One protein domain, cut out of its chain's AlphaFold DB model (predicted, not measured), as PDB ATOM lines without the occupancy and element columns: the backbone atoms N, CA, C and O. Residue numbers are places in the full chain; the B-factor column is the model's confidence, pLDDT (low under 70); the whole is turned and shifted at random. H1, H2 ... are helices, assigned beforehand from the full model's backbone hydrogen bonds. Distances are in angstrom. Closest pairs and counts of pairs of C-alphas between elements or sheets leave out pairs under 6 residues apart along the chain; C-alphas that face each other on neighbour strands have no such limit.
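This is residues 46 to 185 of the 417 residues of an uncharacterized protein of Tepidimonas charontis (UniProt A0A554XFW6). The chain is wound in stacked turns of short helices, a solenoid in which each helix from H4 to H10 lies side by side with the third one after it. This makes three rows along the long axis: H4, H7, H10 and H13; H5, H8 and H11; H6, H9 and H12. H1, H2 and H3 make the first turn at one end, more loosely stacked on the rest. The printed part has 140 residues with thirteen named helices, H1 to H13 in order, and no named strand; the class is all helix. It is compact, with a radius of gyration of the C-alphas of 14.1 A, yet elongated, spanning 45 by 25 by 22 A.

The longest helix, H3, residues 73 to 84, measures 16.3 A from C-alpha 73 at (170.551, 206.630, 102.735) to C-alpha 84. Before it come H1, residues 53 to 59, 10.3 A, beginning at C-alpha 53 (158.218, 192.902, 100.920), and H2, residues 63 to 69, 9.7 A. After it come H4, 86 to 94, H5, 96 to 104, H6, 106 to 114, H7, 116 to 123, H8, 126 to 134, H9, 136 to 144, H10, 146 to 154, H11, 156 to 164, H12, 166 to 174, and H13, 176 to 184. H7 measures 10.3 A, H11 12.3 A. H13, 12.1 A, ends at C-alpha 184 (147.712, 222.937, 124.575).

H3 touches H7 with residues 83 to 84 alone, the closest C-alphas being those of Leu 83 and Ala 118, 5.1 A. H3 only just touches H6, with 3 pairs of C-alphas within 8 A, the closest Leu 83 and Val 112, 6.5 A. H4 and H7 touch at a shallow tilt of 30 degrees, the same way, closest at C-alphas 90 and 121, 5.3 A. H9 and H12 touch at a shallow tilt of 32 degrees, the same way, closest at C-alphas 143 and 172, 5.4 A. H2 and H5 touch about perpendicular, at 76 degrees, closest at C-alphas 63 and 101, 4.3 A. H1 touches H5, closest at C-alphas 59 and 98, 4.6 A. H8 and H9 only just touch, with 3 pairs of C-alphas within 8 A and only at the corner, about perpendicular at 82 degrees. The helix packing is part aligned, part crossed: leaving out the helices that touch only at the corner or only at their ends, 6 of the 13 pairs that touch are at a shallow tilt. H1 and H13 are apart. In all thirteen helices every O i to N i+4 pair is within hydrogen-bond range.

The C-alphas farthest apart, those of Ala 47 and Ala 183, are 45.1 A from each other. The printed part has no cut, and the links between the helices are tight. The mean pLDDT of the printed part is 90.9; residues 46 to 54, of which 53 and 54 belong to H1, are under 70.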
ATOM      1  N   GLU A  46     163.111 198.257  94.759       36.06
ATOM      2  CA  GLU A  46     162.764 198.893  93.469       36.06
ATOM      3  C   GLU A  46     161.764 198.030  92.666       36.06
ATOM      4  O   GLU A  46     161.191 198.488  91.681       36.06
ATOM      5  N   ALA A  47     161.523 196.798  93.131       11.95
ATOM      6  CA  ALA A  47     160.472 195.875  92.722       11.95
ATOM      7  C   ALA A  47     159.014 196.316  93.060       11.95
ATOM      8  O   ALA A  47     158.197 196.586  92.182       11.95
ATOM      9  N   ASP A  48     158.652 196.319  94.356       46.53
ATOM     10  CA  ASP A  48     157.263 196.428  94.869       46.53
ATOM     11  C   ASP A  48     157.174 197.302  96.148       46.53
ATOM     12  O   ASP A  48     158.152 197.406  96.887       46.53
ATOM     13  N   LEU A  49     156.005 197.905  96.437       41.16
ATOM     14  CA  LEU A  49     155.768 198.761  97.620       41.16
ATOM     15  C   LEU A  49     154.947 198.084  98.732       41.16
ATOM     16  O   LEU A  49     155.458 197.902  99.835       41.16
ATOM     17  N   ILE A  50     153.686 197.711  98.473       42.31
ATOM     18  CA  ILE A  50     152.859 196.936  99.427       42.31
ATOM     19  C   ILE A  50     152.193 195.724  98.755       42.31
ATOM     20  O   ILE A  50     151.114 195.277  99.142       42.31
ATOM     21  N   GLY A  51     152.886 195.120  97.791       37.62
ATOM     22  CA  GLY A  51     153.057 193.672  97.762       37.62
ATOM     23  C   GLY A  51     154.031 193.228  98.876       37.62
ATOM     24  O   GLY A  51     155.186 192.990  98.546       37.62
ATOM     25  N   PRO A  52     153.616 193.151 100.166       54.97
ATOM     26  CA  PRO A  52     154.325 192.793 101.416       54.97
ATOM     27  C   PRO A  52     155.856 192.761 101.662       54.97
ATOM     28  O   PRO A  52     156.227 192.451 102.797       54.97
ATOM     29  N   SER A  53     156.761 193.076 100.733       61.59
ATOM     30  CA  SER A  53     158.218 192.902 100.920       61.59
ATOM     31  C   SER A  53     158.784 193.676 102.118       61.59
ATOM     32  O   SER A  53     159.544 193.122 102.912       61.59
ATOM     33  N   ALA A  54     158.376 194.937 102.289       62.12
ATOM     34  CA  ALA A  54     158.869 195.805 103.359       62.12
ATOM     35  C   ALA A  54     158.476 195.331 104.772       62.12
ATOM     36  O   ALA A  54     159.273 195.450 105.702       62.12
ATOM     37  N   LEU A  55     157.279 194.752 104.937       76.06
ATOM     38  CA  LEU A  55     156.815 194.259 106.237       76.06
ATOM     39  C   LEU A  55     157.678 193.084 106.714       76.06
ATOM     40  O   LEU A  55     158.187 193.114 107.830       76.06
ATOM     41  N   ARG A  56     157.934 192.109 105.830       77.00
ATOM     42  CA  ARG A  56     158.802 190.962 106.139       77.00
ATOM     43  C   ARG A  56     160.228 191.369 106.506       77.00
ATOM     44  O   ARG A  56     160.845 190.706 107.329       77.00
ATOM     45  N   LEU A  57     160.761 192.441 105.914       79.00
ATOM     46  CA  LEU A  57     162.086 192.950 106.282       79.00
ATOM     47  C   LEU A  57     162.110 193.481 107.720       79.00
ATOM     48  O   LEU A  57     163.043 193.171 108.452       79.00
ATOM     49  N   LEU A  58     161.076 194.213 108.145       83.88
ATOM     50  CA  LEU A  58     160.955 194.702 109.523       83.88
ATOM     51  C   LEU A  58     160.725 193.559 110.526       83.88
ATOM     52  O   LEU A  58     161.274 193.594 111.621       83.88
ATOM     53  N   GLU A  59     159.977 192.521 110.147       85.75
ATOM     54  CA  GLU A  59     159.738 191.327 110.977       85.75
ATOM     55  C   GLU A  59     160.984 190.443 111.178       85.75
ATOM     56  O   GLU A  59     161.026 189.648 112.115       85.75
ATOM     57  N   LEU A  60     162.003 190.581 110.322       86.50
ATOM     58  CA  LEU A  60     163.272 189.843 110.398       86.50
ATOM     59  C   LEU A  60     164.403 190.626 111.094       86.50
ATOM     60  O   LEU A  60     165.498 190.087 111.274       86.50
ATOM     61  N   MET A  61     164.167 191.880 111.490       84.88
ATOM     62  CA  MET A  61     165.149 192.729 112.170       84.88
ATOM     63  C   MET A  61     164.846 192.866 113.665       84.88
ATOM     64  O   MET A  61     163.732 193.175 114.067       84.88
ATOM     65  N   SER A  62     165.874 192.770 114.506       90.75
ATOM     66  CA  SER A  62     165.856 193.418 115.823       90.75
ATOM     67  C   SER A  62     166.036 194.937 115.687       90.75
ATOM     68  O   SER A  62     166.576 195.421 114.689       90.75
ATOM     69  N   GLY A  63     165.676 195.708 116.720       86.62
ATOM     70  CA  GLY A  63     165.865 197.167 116.714       86.62
ATOM     71  C   GLY A  63     167.307 197.617 116.457       86.62
ATOM     72  O   GLY A  63     167.515 198.614 115.776       86.62
ATOM     73  N   GLY A  64     168.315 196.854 116.902       87.50
ATOM     74  CA  GLY A  64     169.725 197.131 116.595       87.50
ATOM     75  C   GLY A  64     170.091 196.893 115.123       87.50
ATOM     76  O   GLY A  64     170.871 197.652 114.545       87.50
ATOM     77  N   GLN A  65     169.491 195.884 114.484       89.12
ATOM     78  CA  GLN A  65     169.651 195.648 113.045       89.12
ATOM     79  C   GLN A  65     168.939 196.731 112.229       89.12
ATOM     80  O   GLN A  65     169.553 197.279 111.319       89.12
ATOM     81  N   LEU A  66     167.714 197.118 112.602       91.12
ATOM     82  CA  LEU A  66     166.984 198.222 111.970       91.12
ATOM     83  C   LEU A  66     167.733 199.560 112.121       91.12
ATOM     84  O   LEU A  66     167.925 200.280 111.143       91.12
ATOM     85  N   GLN A  67     168.256 199.845 113.316       90.81
ATOM     86  CA  GLN A  67     169.097 201.011 113.604       90.81
ATOM     87  C   GLN A  67     170.380 201.052 112.755       90.81
ATOM     88  O   GLN A  67     170.883 202.133 112.456       90.81
ATOM     89  N   THR A  68     170.914 199.890 112.371       89.00
ATOM     90  CA  THR A  68     172.089 199.777 111.491       89.00
ATOM     91  C   THR A  68     171.691 199.897 110.018       89.00
ATOM     92  O   THR A  68     172.345 200.600 109.254       89.00
ATOM     93  N   TRP A  69     170.578 199.276 109.620       86.94
ATOM     94  CA  TRP A  69     170.022 199.343 108.267       86.94
ATOM     95  C   TRP A  69     169.682 200.790 107.867       86.94
ATOM     96  O   TRP A  69     170.052 201.216 106.774       86.94
ATOM     97  N   LEU A  70     169.116 201.585 108.786       89.00
ATOM     98  CA  LEU A  70     168.810 203.016 108.614       89.00
ATOM     99  C   LEU A  70     170.043 203.954 108.590       89.00
ATOM    100  O   LEU A  70     169.883 205.176 108.504       89.00
ATOM    101  N   GLN A  71     171.276 203.439 108.652       88.69
ATOM    102  CA  GLN A  71     172.481 204.259 108.441       88.69
ATOM    103  C   GLN A  71     172.732 204.535 106.949       88.69
ATOM    104  O   GLN A  71     173.212 205.617 106.601       88.69
ATOM    105  N   ASP A  72     172.333 203.615 106.067       85.50
ATOM    106  CA  ASP A  72     172.357 203.795 104.610       85.50
ATOM    107  C   ASP A  72     171.220 204.741 104.163       85.50
ATOM    108  O   ASP A  72     170.102 204.692 104.684       85.50
ATOM    109  N   ALA A  73     171.506 205.631 103.210       80.94
ATOM    110  CA  ALA A  73     170.551 206.630 102.735       80.94
ATOM    111  C   ALA A  73     169.380 206.012 101.950       80.94
ATOM    112  O   ALA A  73     168.237 206.396 102.188       80.94
ATOM    113  N   ALA A  74     169.630 205.013 101.096       75.25
ATOM    114  CA  ALA A  74     168.581 204.381 100.290       75.25
ATOM    115  C   ALA A  74     167.608 203.563 101.162       75.25
ATOM    116  O   ALA A  74     166.401 203.512 100.911       75.25
ATOM    117  N   ASN A  75     168.119 202.979 102.250       83.00
ATOM    118  CA  ASN A  75     167.300 202.314 103.261       83.00
ATOM    119  C   ASN A  75     166.417 203.319 104.021       83.00
ATOM    120  O   ASN A  75     165.240 203.040 104.244       83.00
ATOM    121  N   ARG A  76     166.936 204.512 104.364       84.88
ATOM    122  CA  ARG A  76     166.108 205.588 104.940       84.88
ATOM    123  C   ARG A  76     165.025 206.055 103.979       84.88
ATOM    124  O   ARG A  76     163.876 206.109 104.388       84.88
ATOM    125  N   GLU A  77     165.340 206.323 102.715       80.81
ATOM    126  CA  GLU A  77     164.332 206.713 101.714       80.81
ATOM    127  C   GLU A  77     163.258 205.629 101.522       80.81
ATOM    128  O   GLU A  77     162.070 205.929 101.401       80.81
ATOM    129  N   THR A  78     163.650 204.353 101.581       82.56
ATOM    130  CA  THR A  78     162.712 203.220 101.590       82.56
ATOM    131  C   THR A  78     161.823 203.228 102.837       82.56
ATOM    132  O   THR A  78     160.621 202.993 102.728       82.56
ATOM    133  N   PHE A  79     162.369 203.549 104.016       88.44
ATOM    134  CA  PHE A  79     161.591 203.681 105.249       88.44
ATOM    135  C   PHE A  79     160.645 204.889 105.211       88.44
ATOM    136  O   PHE A  79     159.466 204.733 105.500       88.44
ATOM    137  N   GLU A  80     161.093 206.062 104.763       88.25
ATOM    138  CA  GLU A  80     160.236 207.247 104.603       88.25
ATOM    139  C   GLU A  80     159.076 206.995 103.623       88.25
ATOM    140  O   GLU A  80     157.951 207.436 103.861       88.25
ATOM    141  N   ARG A  81     159.288 206.193 102.567       84.25
ATOM    142  CA  ARG A  81     158.201 205.735 101.684       84.25
ATOM    143  C   ARG A  81     157.156 204.903 102.444       84.25
ATOM    144  O   ARG A  81     155.965 205.129 102.230       84.25
ATOM    145  N   ILE A  82     157.561 204.033 103.378       87.94
ATOM    146  CA  ILE A  82     156.638 203.341 104.306       87.94
ATOM    147  C   ILE A  82     155.911 204.374 105.181       87.94
ATOM    148  O   ILE A  82     154.683 204.367 105.226       87.94
ATOM    149  N   LEU A  83     156.641 205.297 105.821       90.81
ATOM    150  CA  LEU A  83     156.075 206.310 106.726       90.81
ATOM    151  C   LEU A  83     155.100 207.283 106.049       90.81
ATOM    152  O   LEU A  83     154.241 207.860 106.722       90.81
ATOM    153  N   SER A  84     155.238 207.478 104.736       88.31
ATOM    154  CA  SER A  84     154.353 208.307 103.914       88.31
ATOM    155  C   SER A  84     153.034 207.616 103.539       88.31
ATOM    156  O   SER A  84     152.066 208.298 103.205       88.31
ATOM    157  N   SER A  85     152.964 206.279 103.624       85.81
ATOM    158  CA  SER A  85     151.771 205.495 103.288       85.81
ATOM    159  C   SER A  85     150.970 205.117 104.545       85.81
ATOM    160  O   SER A  85     151.469 204.370 105.395       85.81
ATOM    161  N   PRO A  86     149.695 205.543 104.656       86.19
ATOM    162  CA  PRO A  86     148.816 205.103 105.738       86.19
ATOM    163  C   PRO A  86     148.624 203.579 105.757       86.19
ATOM    164  O   PRO A  86     148.524 202.975 106.820       86.19
ATOM    165  N   GLU A  87     148.579 202.939 104.589       85.25
ATOM    166  CA  GLU A  87     148.368 201.499 104.426       85.25
ATOM    167  C   GLU A  87     149.600 200.708 104.873       85.25
ATOM    168  O   GLU A  87     149.460 199.734 105.616       85.25
ATOM    169  N   ALA A  88     150.803 201.157 104.497       86.69
ATOM    170  CA  ALA A  88     152.042 200.510 104.915       86.69
ATOM    171  C   ALA A  88     152.230 200.627 106.434       86.69
ATOM    172  O   ALA A  88     152.489 199.627 107.102       86.69
ATOM    173  N   MET A  89     152.004 201.815 107.005       92.06
ATOM    174  CA  MET A  89     152.110 202.009 108.451       92.06
ATOM    175  C   MET A  89     151.012 201.306 109.254       92.06
ATOM    176  O   MET A  89     151.293 200.854 110.361       92.06
ATOM    177  N   ARG A  90     149.799 201.117 108.713       90.56
ATOM    178  CA  ARG A  90     148.790 200.233 109.330       90.56
ATOM    179  C   ARG A  90     149.239 198.770 109.330       90.56
ATOM    180  O   ARG A  90     149.027 198.089 110.327       90.56
ATOM    181  N   ALA A  91     149.867 198.294 108.253       88.19
ATOM    182  CA  ALA A  91     150.394 196.931 108.179       88.19
ATOM    183  C   ALA A  91     151.561 196.710 109.161       88.19
ATOM    184  O   ALA A  91     151.575 195.708 109.872       88.19
ATOM    185  N   VAL A  92     152.481 197.677 109.272       91.50
ATOM    186  CA  VAL A  92     153.545 197.672 110.293       91.50
ATOM    187  C   VAL A  92     152.944 197.689 111.698       91.50
ATOM    188  O   VAL A  92     153.276 196.821 112.495       91.50
ATOM    189  N   ALA A  93     151.998 198.592 111.984       93.81
ATOM    190  CA  ALA A  93     151.323 198.677 113.281       93.81
ATOM    191  C   ALA A  93     150.550 197.397 113.659       93.81
ATOM    192  O   ALA A  93     150.426 197.077 114.841       93.81
ATOM    193  N   ALA A  94     150.027 196.655 112.679       93.31
ATOM    194  CA  ALA A  94     149.349 195.379 112.904       93.31
ATOM    195  C   ALA A  94     150.306 194.218 113.244       93.31
ATOM    196  O   ALA A  94     149.875 193.260 113.886       93.31
ATOM    197  N   SER A  95     151.584 194.294 112.855       93.12
ATOM    198  CA  SER A  95     152.592 193.281 113.186       93.12
ATOM    199  C   SER A  95     153.317 193.634 114.485       93.12
ATOM    200  O   SER A  95     154.073 194.604 114.566       93.12
ATOM    201  N   SER A  96     153.116 192.816 115.521       93.50
ATOM    202  CA  SER A  96     153.782 192.986 116.816       93.50
ATOM    203  C   SER A  96     155.306 192.905 116.699       93.50
ATOM    204  O   SER A  96     156.000 193.700 117.327       93.50
ATOM    205  N   THR A  97     155.832 192.008 115.859       92.19
ATOM    206  CA  THR A  97     157.275 191.869 115.613       92.19
ATOM    207  C   THR A  97     157.845 193.109 114.923       92.19
ATOM    208  O   THR A  97     158.836 193.664 115.395       92.19
ATOM    209  N   ALA A  98     157.190 193.607 113.865       92.25
ATOM    210  CA  ALA A  98     157.633 194.822 113.178       92.25
ATOM    211  C   ALA A  98     157.575 196.053 114.104       92.25
ATOM    212  O   ALA A  98     158.516 196.845 114.135       92.25
ATOM    213  N   MET A  99     156.520 196.190 114.920       96.50
ATOM    214  CA  MET A  99     156.435 197.268 115.910       96.50
ATOM    215  C   MET A  99     157.471 197.152 117.028       96.50
ATOM    216  O   MET A  99     157.965 198.183 117.475       96.50
ATOM    217  N   GLN A 100     157.841 195.947 117.469       96.25
ATOM    218  CA  GLN A 100     158.932 195.758 118.432       96.25
ATOM    219  C   GLN A 100     160.287 196.152 117.828       96.25
ATOM    220  O   GLN A 100     161.070 196.834 118.491       96.25
ATOM    221  N   ALA A 101     160.547 195.794 116.567       92.94
ATOM    222  CA  ALA A 101     161.747 196.211 115.842       92.94
ATOM    223  C   ALA A 101     161.835 197.743 115.723       92.94
ATOM    224  O   ALA A 101     162.845 198.340 116.101       92.94
ATOM    225  N   VAL A 102     160.749 198.380 115.270       96.50
ATOM    226  CA  VAL A 102     160.633 199.841 115.145       96.50
ATOM    227  C   VAL A 102     160.788 200.521 116.507       96.50
ATOM    228  O   VAL A 102     161.673 201.359 116.654       96.50
ATOM    229  N   ALA A 103     160.026 200.120 117.530       97.19
ATOM    230  CA  ALA A 103     160.067 200.718 118.869       97.19
ATOM    231  C   ALA A 103     161.408 200.528 119.608       97.19
ATOM    232  O   ALA A 103     161.678 201.238 120.580       97.19
ATOM    233  N   ALA A 104     162.257 199.598 119.165       96.38
ATOM    234  CA  ALA A 104     163.607 199.394 119.686       96.38
ATOM    235  C   ALA A 104     164.704 200.156 118.905       96.38
ATOM    236  O   ALA A 104     165.839 200.214 119.376       96.38
ATOM    237  N   SER A 105     164.395 200.768 117.753       96.50
ATOM    238  CA  SER A 105     165.305 201.662 117.020       96.50
ATOM    239  C   SER A 105     164.960 203.129 117.297       96.50
ATOM    240  O   SER A 105     163.850 203.592 117.031       96.50
ATOM    241  N   SER A 106     165.935 203.893 117.796       95.25
ATOM    242  CA  SER A 106     165.767 205.329 118.038       95.25
ATOM    243  C   SER A 106     165.558 206.106 116.739       95.25
ATOM    244  O   SER A 106     164.682 206.962 116.693       95.25
ATOM    245  N   THR A 107     166.290 205.781 115.669       95.62
ATOM    246  CA  THR A 107     166.130 206.442 114.363       95.62
ATOM    247  C   THR A 107     164.811 206.073 113.686       95.62
ATOM    248  O   THR A 107     164.156 206.961 113.145       95.62
ATOM    249  N   ALA A 108     164.358 204.815 113.772       96.38
ATOM    250  CA  ALA A 108     163.043 204.433 113.251       96.38
ATOM    251  C   ALA A 108     161.918 205.192 113.973       96.38
ATOM    252  O   ALA A 108     161.051 205.773 113.324       96.38
ATOM    253  N   MET A 109     161.960 205.257 115.310       98.19
ATOM    254  CA  MET A 109     160.957 205.995 116.082       98.19
ATOM    255  C   MET A 109     161.047 207.514 115.925       98.19
ATOM    256  O   MET A 109     160.010 208.166 115.982       98.19
ATOM    257  N   GLN A 110     162.230 208.091 115.694       98.12
ATOM    258  CA  GLN A 110     162.371 209.516 115.362       98.12
ATOM    259  C   GLN A 110     161.672 209.848 114.038       98.12
ATOM    260  O   GLN A 110     160.920 210.820 113.978       98.12
ATOM    261  N   ALA A 111     161.857 209.019 113.010       97.12
ATOM    262  CA  ALA A 111     161.192 209.190 111.721       97.12
ATOM    263  C   ALA A 111     159.665 208.977 111.833       97.12
ATOM    264  O   ALA A 111     158.882 209.830 111.410       97.12
ATOM    265  N   VAL A 112     159.214 207.911 112.515       98.25
ATOM    266  CA  VAL A 112     157.783 207.670 112.814       98.25
ATOM    267  C   VAL A 112     157.159 208.843 113.576       98.25
ATOM    268  O   VAL A 112     156.039 209.241 113.272       98.25
ATOM    269  N   ALA A 113     157.881 209.423 114.538       98.19
ATOM    270  CA  ALA A 113     157.425 210.573 115.313       98.19
ATOM    271  C   ALA A 113     157.444 211.893 114.517       98.19
ATOM    272  O   ALA A 113     156.755 212.840 114.901       98.19
ATOM    273  N   ALA A 114     158.206 211.987 113.424       97.81
ATOM    274  CA  ALA A 114     158.185 213.131 112.514       97.81
ATOM    275  C   ALA A 114     157.014 213.059 111.512       97.81
ATOM    276  O   ALA A 114     156.408 214.089 111.207       97.81
ATOM    277  N   SER A 115     156.653 211.859 111.037       97.75
ATOM    278  CA  SER A 115     155.536 211.650 110.106       97.75
ATOM    279  C   SER A 115     154.174 211.641 110.816       97.75
ATOM    280  O   SER A 115     153.825 210.715 111.550       97.75
ATOM    281  N   SER A 116     153.340 212.643 110.524       96.38
ATOM    282  CA  SER A 116     151.945 212.696 110.984       96.38
ATOM    283  C   SER A 116     151.106 211.526 110.456       96.38
ATOM    284  O   SER A 116     150.238 211.032 111.175       96.38
ATOM    285  N   THR A 117     151.389 211.027 109.248       95.19
ATOM    286  CA  THR A 117     150.765 209.820 108.680       95.19
ATOM    287  C   THR A 117     151.117 208.575 109.488       95.19
ATOM    288  O   THR A 117     150.222 207.828 109.892       95.19
ATOM    289  N   ALA A 118     152.407 208.371 109.776       96.38
ATOM    290  CA  ALA A 118     152.883 207.225 110.542       96.38
ATOM    291  C   ALA A 118     152.340 207.244 111.973       96.38
ATOM    292  O   ALA A 118     151.799 206.239 112.436       96.38
ATOM    293  N   MET A 119     152.399 208.400 112.640       98.19
ATOM    294  CA  MET A 119     151.856 208.562 113.986       98.19
ATOM    295  C   MET A 119     150.341 208.310 114.016       98.19
ATOM    296  O   MET A 119     149.853 207.622 114.907       98.19
ATOM    297  N   SER A 120     149.592 208.794 113.019       97.06
ATOM    298  CA  SER A 120     148.136 208.589 112.925       97.06
ATOM    299  C   SER A 120     147.761 207.114 112.712       97.06
ATOM    300  O   SER A 120     146.829 206.619 113.343       97.06
ATOM    301  N   ALA A 121     148.500 206.388 111.864       94.25
ATOM    302  CA  ALA A 121     148.322 204.948 111.661       94.25
ATOM    303  C   ALA A 121     148.692 204.124 112.911       94.25
ATOM    304  O   ALA A 121     148.018 203.141 113.219       94.25
ATOM    305  N   LEU A 122     149.722 204.546 113.651       97.38
ATOM    306  CA  LEU A 122     150.165 203.914 114.895       97.38
ATOM    307  C   LEU A 122     149.153 204.138 116.031       97.38
ATOM    308  O   LEU A 122     148.757 203.183 116.693       97.38
ATOM    309  N   LEU A 123     148.670 205.369 116.222       97.50
ATOM    310  CA  LEU A 123     147.685 205.715 117.258       97.50
ATOM    311  C   LEU A 123     146.295 205.109 117.008       97.50
ATOM    312  O   LEU A 123     145.525 204.948 117.953       97.50
ATOM    313  N   ALA A 124     145.985 204.729 115.765       96.81
ATOM    314  CA  ALA A 124     144.798 203.942 115.429       96.81
ATOM    315  C   ALA A 124     144.887 202.466 115.879       96.81
ATOM    316  O   ALA A 124     143.884 201.755 115.830       96.81
ATOM    317  N   ASN A 125     146.058 201.993 116.328       97.25
ATOM    318  CA  ASN A 125     146.269 200.638 116.834       97.25
ATOM    319  C   ASN A 125     146.789 200.676 118.284       97.25
ATOM    320  O   ASN A 125     147.950 200.979 118.559       97.25
ATOM    321  N   SER A 126     145.926 200.311 119.234       96.62
ATOM    322  CA  SER A 126     146.252 200.336 120.665       96.62
ATOM    323  C   SER A 126     147.370 199.364 121.064       96.62
ATOM    324  O   SER A 126     148.112 199.664 121.996       96.62
ATOM    325  N   ALA A 127     147.559 198.243 120.360       97.50
ATOM    326  CA  ALA A 127     148.662 197.315 120.622       97.50
ATOM    327  C   ALA A 127     150.013 197.882 120.142       97.50
ATOM    328  O   ALA A 127     151.018 197.771 120.852       97.50
ATOM    329  N   ALA A 128     150.030 198.558 118.988       97.56
ATOM    330  CA  ALA A 128     151.203 199.278 118.492       97.56
ATOM    331  C   ALA A 128     151.591 200.429 119.433       97.56
ATOM    332  O   ALA A 128     152.754 200.550 119.821       97.56
ATOM    333  N   TRP A 129     150.612 201.231 119.867       98.56
ATOM    334  CA  TRP A 129     150.853 202.308 120.828       98.56
ATOM    335  C   TRP A 129     151.314 201.788 122.195       98.56
ATOM    336  O   TRP A 129     152.288 202.305 122.733       98.56
ATOM    337  N   ASN A 130     150.719 200.714 122.726       98.38
ATOM    338  CA  ASN A 130     151.192 200.090 123.968       98.38
ATOM    339  C   ASN A 130     152.639 199.569 123.845       98.38
ATOM    340  O   ASN A 130     153.401 199.658 124.806       98.38
ATOM    341  N   THR A 131     153.044 199.087 122.664       98.25
ATOM    342  CA  THR A 131     154.434 198.674 122.382       98.25
ATOM    343  C   THR A 131     155.393 199.872 122.398       98.25
ATOM    344  O   THR A 131     156.489 199.773 122.948       98.25
ATOM    345  N   VAL A 132     154.971 201.027 121.867       98.56
ATOM    346  CA  VAL A 132     155.721 202.292 121.970       98.56
ATOM    347  C   VAL A 132     155.808 202.776 123.418       98.56
ATOM    348  O   VAL A 132     156.905 203.047 123.892       98.56
ATOM    349  N   VAL A 133     154.690 202.815 124.148       98.50
ATOM    350  CA  VAL A 133     154.623 203.246 125.557       98.50
ATOM    351  C   VAL A 133     155.478 202.365 126.477       98.50
ATOM    352  O   VAL A 133     156.042 202.860 127.449       98.50
ATOM    353  N   ALA A 134     155.625 201.074 126.170       98.25
ATOM    354  CA  ALA A 134     156.515 200.168 126.898       98.25
ATOM    355  C   ALA A 134     158.017 200.392 126.611       98.25
ATOM    356  O   ALA A 134     158.853 199.954 127.402       98.25
ATOM    357  N   SER A 135     158.380 201.069 125.515       98.19
ATOM    358  CA  SER A 135     159.772 201.330 125.128       98.19
ATOM    359  C   SER A 135     160.214 202.737 125.533       98.19
ATOM    360  O   SER A 135     159.749 203.741 124.994       98.19
ATOM    361  N   SER A 136     161.194 202.829 126.437       97.50
ATOM    362  CA  SER A 136     161.830 204.103 126.806       97.50
ATOM    363  C   SER A 136     162.510 204.782 125.610       97.50
ATOM    364  O   SER A 136     162.438 206.005 125.481       97.50
ATOM    365  N   THR A 137     163.102 204.008 124.695       96.94
ATOM    366  CA  THR A 137     163.674 204.497 123.430       96.94
ATOM    367  C   THR A 137     162.605 205.152 122.555       96.94
ATOM    368  O   THR A 137     162.792 206.276 122.084       96.94
ATOM    369  N   ALA A 138     161.461 204.485 122.376       98.31
ATOM    370  CA  ALA A 138     160.366 204.991 121.553       98.31
ATOM    371  C   ALA A 138     159.699 206.218 122.186       98.31
ATOM    372  O   ALA A 138     159.503 207.225 121.507       98.31
ATOM    373  N   MET A 139     159.427 206.179 123.494       98.62
ATOM    374  CA  MET A 139     158.863 207.314 124.225       98.62
ATOM    375  C   MET A 139     159.791 208.528 124.259       98.62
ATOM    376  O   MET A 139     159.300 209.650 124.211       98.62
ATOM    377  N   THR A 140     161.114 208.338 124.273       98.62
ATOM    378  CA  THR A 140     162.076 209.451 124.165       98.62
ATOM    379  C   THR A 140     161.993 210.123 122.792       98.62
ATOM    380  O   THR A 140     161.954 211.349 122.710       98.62
ATOM    381  N   ALA A 141     161.907 209.341 121.710       98.25
ATOM    382  CA  ALA A 141     161.742 209.873 120.355       98.25
ATOM    383  C   ALA A 141     160.379 210.567 120.154       98.25
ATOM    384  O   ALA A 141     160.321 211.656 119.585       98.25
ATOM    385  N   VAL A 142     159.296 209.979 120.674       98.75
ATOM    386  CA  VAL A 142     157.949 210.572 120.645       98.75
ATOM    387  C   VAL A 142     157.907 211.874 121.442       98.75
ATOM    388  O   VAL A 142     157.495 212.892 120.897       98.75
ATOM    389  N   ALA A 143     158.403 211.890 122.685       98.44
ATOM    390  CA  ALA A 143     158.412 213.083 123.534       98.44
ATOM    391  C   ALA A 143     159.319 214.213 123.006       98.44
ATOM    392  O   ALA A 143     159.127 215.371 123.379       98.44
ATOM    393  N   ALA A 144     160.291 213.913 122.140       98.50
ATOM    394  CA  ALA A 144     161.094 214.922 121.453       98.50
ATOM    395  C   ALA A 144     160.357 215.588 120.269       98.50
ATOM    396  O   ALA A 144     160.711 216.705 119.891       98.50
ATOM    397  N   SER A 145     159.333 214.941 119.697       98.56
ATOM    398  CA  SER A 145     158.588 215.445 118.536       98.56
ATOM    399  C   SER A 145     157.310 216.185 118.936       98.56
ATOM    400  O   SER A 145     156.411 215.633 119.575       98.56
ATOM    401  N   SER A 146     157.183 217.429 118.472       97.44
ATOM    402  CA  SER A 146     155.943 218.204 118.567       97.44
ATOM    403  C   SER A 146     154.809 217.561 117.763       97.44
ATOM    404  O   SER A 146     153.705 217.435 118.288       97.44
ATOM    405  N   THR A 147     155.078 217.087 116.541       97.69
ATOM    406  CA  THR A 147     154.101 216.394 115.682       97.69
ATOM    407  C   THR A 147     153.525 215.159 116.372       97.69
ATOM    408  O   THR A 147     152.307 214.974 116.407       97.69
ATOM    409  N   ALA A 148     154.386 214.330 116.973       98.50
ATOM    410  CA  ALA A 148     153.947 213.121 117.660       98.50
ATOM    411  C   ALA A 148     153.141 213.450 118.917       98.50
ATOM    412  O   ALA A 148     152.041 212.930 119.100       98.50
ATOM    413  N   MET A 149     153.648 214.350 119.764       98.69
ATOM    414  CA  MET A 149     152.974 214.693 121.014       98.69
ATOM    415  C   MET A 149     151.664 215.456 120.809       98.69
ATOM    416  O   MET A 149     150.756 215.280 121.614       98.69
ATOM    417  N   GLN A 150     151.506 216.226 119.727       98.50
ATOM    418  CA  GLN A 150     150.210 216.803 119.345       98.50
ATOM    419  C   GLN A 150     149.194 215.710 118.978       98.50
ATOM    420  O   GLN A 150     148.064 215.740 119.464       98.50
ATOM    421  N   ALA A 151     149.595 214.708 118.188       98.12
ATOM    422  CA  ALA A 151     148.724 213.589 117.826       98.12
ATOM    423  C   ALA A 151     148.361 212.706 119.042       98.12
ATOM    424  O   ALA A 151     147.200 212.329 119.212       98.12
ATOM    425  N   VAL A 152     149.323 212.437 119.933       98.69
ATOM    426  CA  VAL A 152     149.095 211.730 121.209       98.69
ATOM    427  C   VAL A 152     148.144 212.523 122.108       98.69
ATOM    428  O   VAL A 152     147.180 211.959 122.616       98.69
ATOM    429  N   ALA A 153     148.363 213.832 122.266       98.31
ATOM    430  CA  ALA A 153     147.536 214.697 123.106       98.31
ATOM    431  C   ALA A 153     146.112 214.914 122.552       98.31
ATOM    432  O   ALA A 153     145.208 215.268 123.313       98.31
ATOM    433  N   ALA A 154     145.885 214.697 121.254       97.81
ATOM    434  CA  ALA A 154     144.552 214.682 120.652       97.81
ATOM    435  C   ALA A 154     143.809 213.343 120.856       97.81
ATOM    436  O   ALA A 154     142.578 213.322 120.864       97.81
ATOM    437  N   SER A 155     144.530 212.231 121.038       98.00
ATOM    438  CA  SER A 155     143.954 210.888 121.178       98.00
ATOM    439  C   SER A 155     143.743 210.506 122.645       98.00
ATOM    440  O   SER A 155     144.687 210.213 123.380       98.00
ATOM    441  N   SER A 156     142.480 210.444 123.076       96.12
ATOM    442  CA  SER A 156     142.111 210.041 124.441       96.12
ATOM    443  C   SER A 156     142.619 208.640 124.792       96.12
ATOM    444  O   SER A 156     143.220 208.463 125.846       96.12
ATOM    445  N   THR A 157     142.476 207.662 123.889       96.88
ATOM    446  CA  THR A 157     143.006 206.297 124.061       96.88
ATOM    447  C   THR A 157     144.524 206.291 124.239       96.88
ATOM    448  O   THR A 157     145.040 205.577 125.102       96.88
ATOM    449  N   ALA A 158     145.244 207.101 123.459       98.06
ATOM    450  CA  ALA A 158     146.695 207.168 123.547       98.06
ATOM    451  C   ALA A 158     147.156 207.810 124.858       98.06
ATOM    452  O   ALA A 158     148.030 207.266 125.540       98.06
ATOM    453  N   MET A 159     146.516 208.916 125.245       98.44
ATOM    454  CA  MET A 159     146.764 209.588 126.515       98.44
ATOM    455  C   MET A 159     146.455 208.668 127.706       98.44
ATOM    456  O   MET A 159     147.249 208.603 128.638       98.44
ATOM    457  N   SER A 160     145.364 207.894 127.673       98.00
ATOM    458  CA  SER A 160     145.040 206.921 128.726       98.00
ATOM    459  C   SER A 160     146.119 205.846 128.886       98.00
ATOM    460  O   SER A 160     146.530 205.567 130.010       98.00
ATOM    461  N   ALA A 161     146.617 205.274 127.785       97.75
ATOM    462  CA  ALA A 161     147.706 204.294 127.827       97.75
ATOM    463  C   ALA A 161     149.031 204.908 128.318       97.75
ATOM    464  O   ALA A 161     149.737 204.298 129.119       97.75
ATOM    465  N   LEU A 162     149.338 206.142 127.901       98.31
ATOM    466  CA  LEU A 162     150.503 206.899 128.361       98.31
ATOM    467  C   LEU A 162     150.451 207.168 129.874       98.31
ATOM    468  O   LEU A 162     151.438 206.943 130.566       98.31
ATOM    469  N   LEU A 163     149.301 207.594 130.408       98.00
ATOM    470  CA  LEU A 163     149.135 207.864 131.843       98.00
ATOM    471  C   LEU A 163     149.068 206.599 132.710       98.00
ATOM    472  O   LEU A 163     149.309 206.683 133.915       98.00
ATOM    473  N   ALA A 164     148.775 205.437 132.120       98.00
ATOM    474  CA  ALA A 164     148.870 204.146 132.799       98.00
ATOM    475  C   ALA A 164     150.327 203.677 132.994       98.00
ATOM    476  O   ALA A 164     150.585 202.835 133.854       98.00
ATOM    477  N   ASN A 165     151.288 204.224 132.238       98.31
ATOM    478  CA  ASN A 165     152.712 203.911 132.360       98.31
ATOM    479  C   ASN A 165     153.481 205.103 132.953       98.31
ATOM    480  O   ASN A 165     153.797 206.079 132.272       98.31
ATOM    481  N   SER A 166     153.834 205.003 134.235       97.38
ATOM    482  CA  SER A 166     154.534 206.069 134.963       97.38
ATOM    483  C   SER A 166     155.913 206.409 134.391       97.38
ATOM    484  O   SER A 166     156.310 207.569 134.450       97.38
ATOM    485  N   ALA A 167     156.637 205.452 133.800       98.12
ATOM    486  CA  ALA A 167     157.925 205.723 133.162       98.12
ATOM    487  C   ALA A 167     157.747 206.548 131.877       98.12
ATOM    488  O   ALA A 167     158.411 207.569 131.708       98.12
ATOM    489  N   ALA A 168     156.798 206.161 131.019       98.44
ATOM    490  CA  ALA A 168     156.468 206.886 129.793       98.44
ATOM    491  C   ALA A 168     155.929 208.299 130.077       98.44
ATOM    492  O   ALA A 168     156.339 209.263 129.426       98.44
ATOM    493  N   TRP A 169     155.062 208.446 131.086       98.69
ATOM    494  CA  TRP A 169     154.596 209.760 131.529       98.69
ATOM    495  C   TRP A 169     155.736 210.616 132.094       98.69
ATOM    496  O   TRP A 169     155.831 211.788 131.743       98.69
ATOM    497  N   ASN A 170     156.661 210.048 132.874       98.62
ATOM    498  CA  ASN A 170     157.838 210.778 133.356       98.62
ATOM    499  C   ASN A 170     158.749 211.251 132.205       98.62
ATOM    500  O   ASN A 170     159.258 212.369 132.266       98.62
ATOM    501  N   THR A 171     158.914 210.464 131.132       98.69
ATOM    502  CA  THR A 171     159.619 210.901 129.908       98.69
ATOM    503  C   THR A 171     158.923 212.092 129.239       98.69
ATOM    504  O   THR A 171     159.595 213.017 128.786       98.69
ATOM    505  N   VAL A 172     157.586 212.112 129.216       98.81
ATOM    506  CA  VAL A 172     156.801 213.244 128.696       98.81
ATOM    507  C   VAL A 172     156.914 214.474 129.599       98.81
ATOM    508  O   VAL A 172     157.210 215.553 129.099       98.81
ATOM    509  N   VAL A 173     156.788 214.321 130.920       98.69
ATOM    510  CA  VAL A 173     156.956 215.405 131.909       98.69
ATOM    511  C   VAL A 173     158.366 216.009 131.871       98.69
ATOM    512  O   VAL A 173     158.529 217.206 132.102       98.69
ATOM    513  N   ALA A 174     159.393 215.220 131.549       98.50
ATOM    514  CA  ALA A 174     160.762 215.706 131.377       98.50
ATOM    515  C   ALA A 174     160.989 216.503 130.072       98.50
ATOM    516  O   ALA A 174     161.973 217.235 129.984       98.50
ATOM    517  N   SER A 175     160.106 216.390 129.072       98.62
ATOM    518  CA  SER A 175     160.228 217.092 127.788       98.62
ATOM    519  C   SER A 175     159.370 218.357 127.746       98.62
ATOM    520  O   SER A 175     158.141 218.309 127.826       98.62
ATOM    521  N   SER A 176     160.010 219.508 127.527       98.00
ATOM    522  CA  SER A 176     159.318 220.782 127.295       98.00
ATOM    523  C   SER A 176     158.436 220.739 126.041       98.00
ATOM    524  O   SER A 176     157.293 221.188 126.095       98.00
ATOM    525  N   THR A 177     158.915 220.141 124.945       98.00
ATOM    526  CA  THR A 177     158.147 219.951 123.700       98.00
ATOM    527  C   THR A 177     156.880 219.129 123.940       98.00
ATOM    528  O   THR A 177     155.798 219.491 123.473       98.00
ATOM    529  N   ALA A 178     156.992 218.041 124.708       98.62
ATOM    530  CA  ALA A 178     155.860 217.175 125.012       98.62
ATOM    531  C   ALA A 178     154.856 217.861 125.947       98.62
ATOM    532  O   ALA A 178     153.655 217.841 125.680       98.62
ATOM    533  N   MET A 179     155.341 218.530 126.997       98.69
ATOM    534  CA  MET A 179     154.488 219.264 127.932       98.69
ATOM    535  C   MET A 179     153.789 220.467 127.298       98.69
ATOM    536  O   MET A 179     152.656 220.750 127.672       98.69
ATOM    537  N   GLN A 180     154.392 221.136 126.310       98.69
ATOM    538  CA  GLN A 180     153.716 222.179 125.529       98.69
ATOM    539  C   GLN A 180     152.543 221.608 124.718       98.69
ATOM    540  O   GLN A 180     151.445 222.162 124.760       98.69
ATOM    541  N   ALA A 181     152.739 220.481 124.027       98.44
ATOM    542  CA  ALA A 181     151.673 219.827 123.264       98.44
ATOM    543  C   ALA A 181     150.546 219.285 124.166       98.44
ATOM    544  O   ALA A 181     149.368 219.446 123.846       98.44
ATOM    545  N   VAL A 182     150.893 218.708 125.323       98.81
ATOM    546  CA  VAL A 182     149.920 218.269 126.336       98.81
ATOM    547  C   VAL A 182     149.149 219.464 126.902       98.81
ATOM    548  O   VAL A 182     147.924 219.450 126.866       98.81
ATOM    549  N   ALA A 183     149.828 220.529 127.345       98.44
ATOM    550  CA  ALA A 183     149.192 221.716 127.926       98.44
ATOM    551  C   ALA A 183     148.349 222.531 126.922       98.44
ATOM    552  O   ALA A 183     147.490 223.309 127.340       98.44
ATOM    553  N   ALA A 184     148.563 222.362 125.615       98.44
ATOM    554  CA  ALA A 184     147.712 222.937 124.575       98.44
ATOM    555  C   ALA A 184     146.400 222.152 124.361       98.44
ATOM    556  O   ALA A 184     145.415 222.729 123.898       98.44
ATOM    557  N   SER A 185     146.358 220.858 124.705       98.56
ATOM    558  CA  SER A 185     145.187 219.994 124.508       98.56
ATOM    559  C   SER A 185     144.292 219.936 125.748       98.56
ATOM    560  O   SER A 185     144.696 219.479 126.820       98.56
TER     561      SER A 185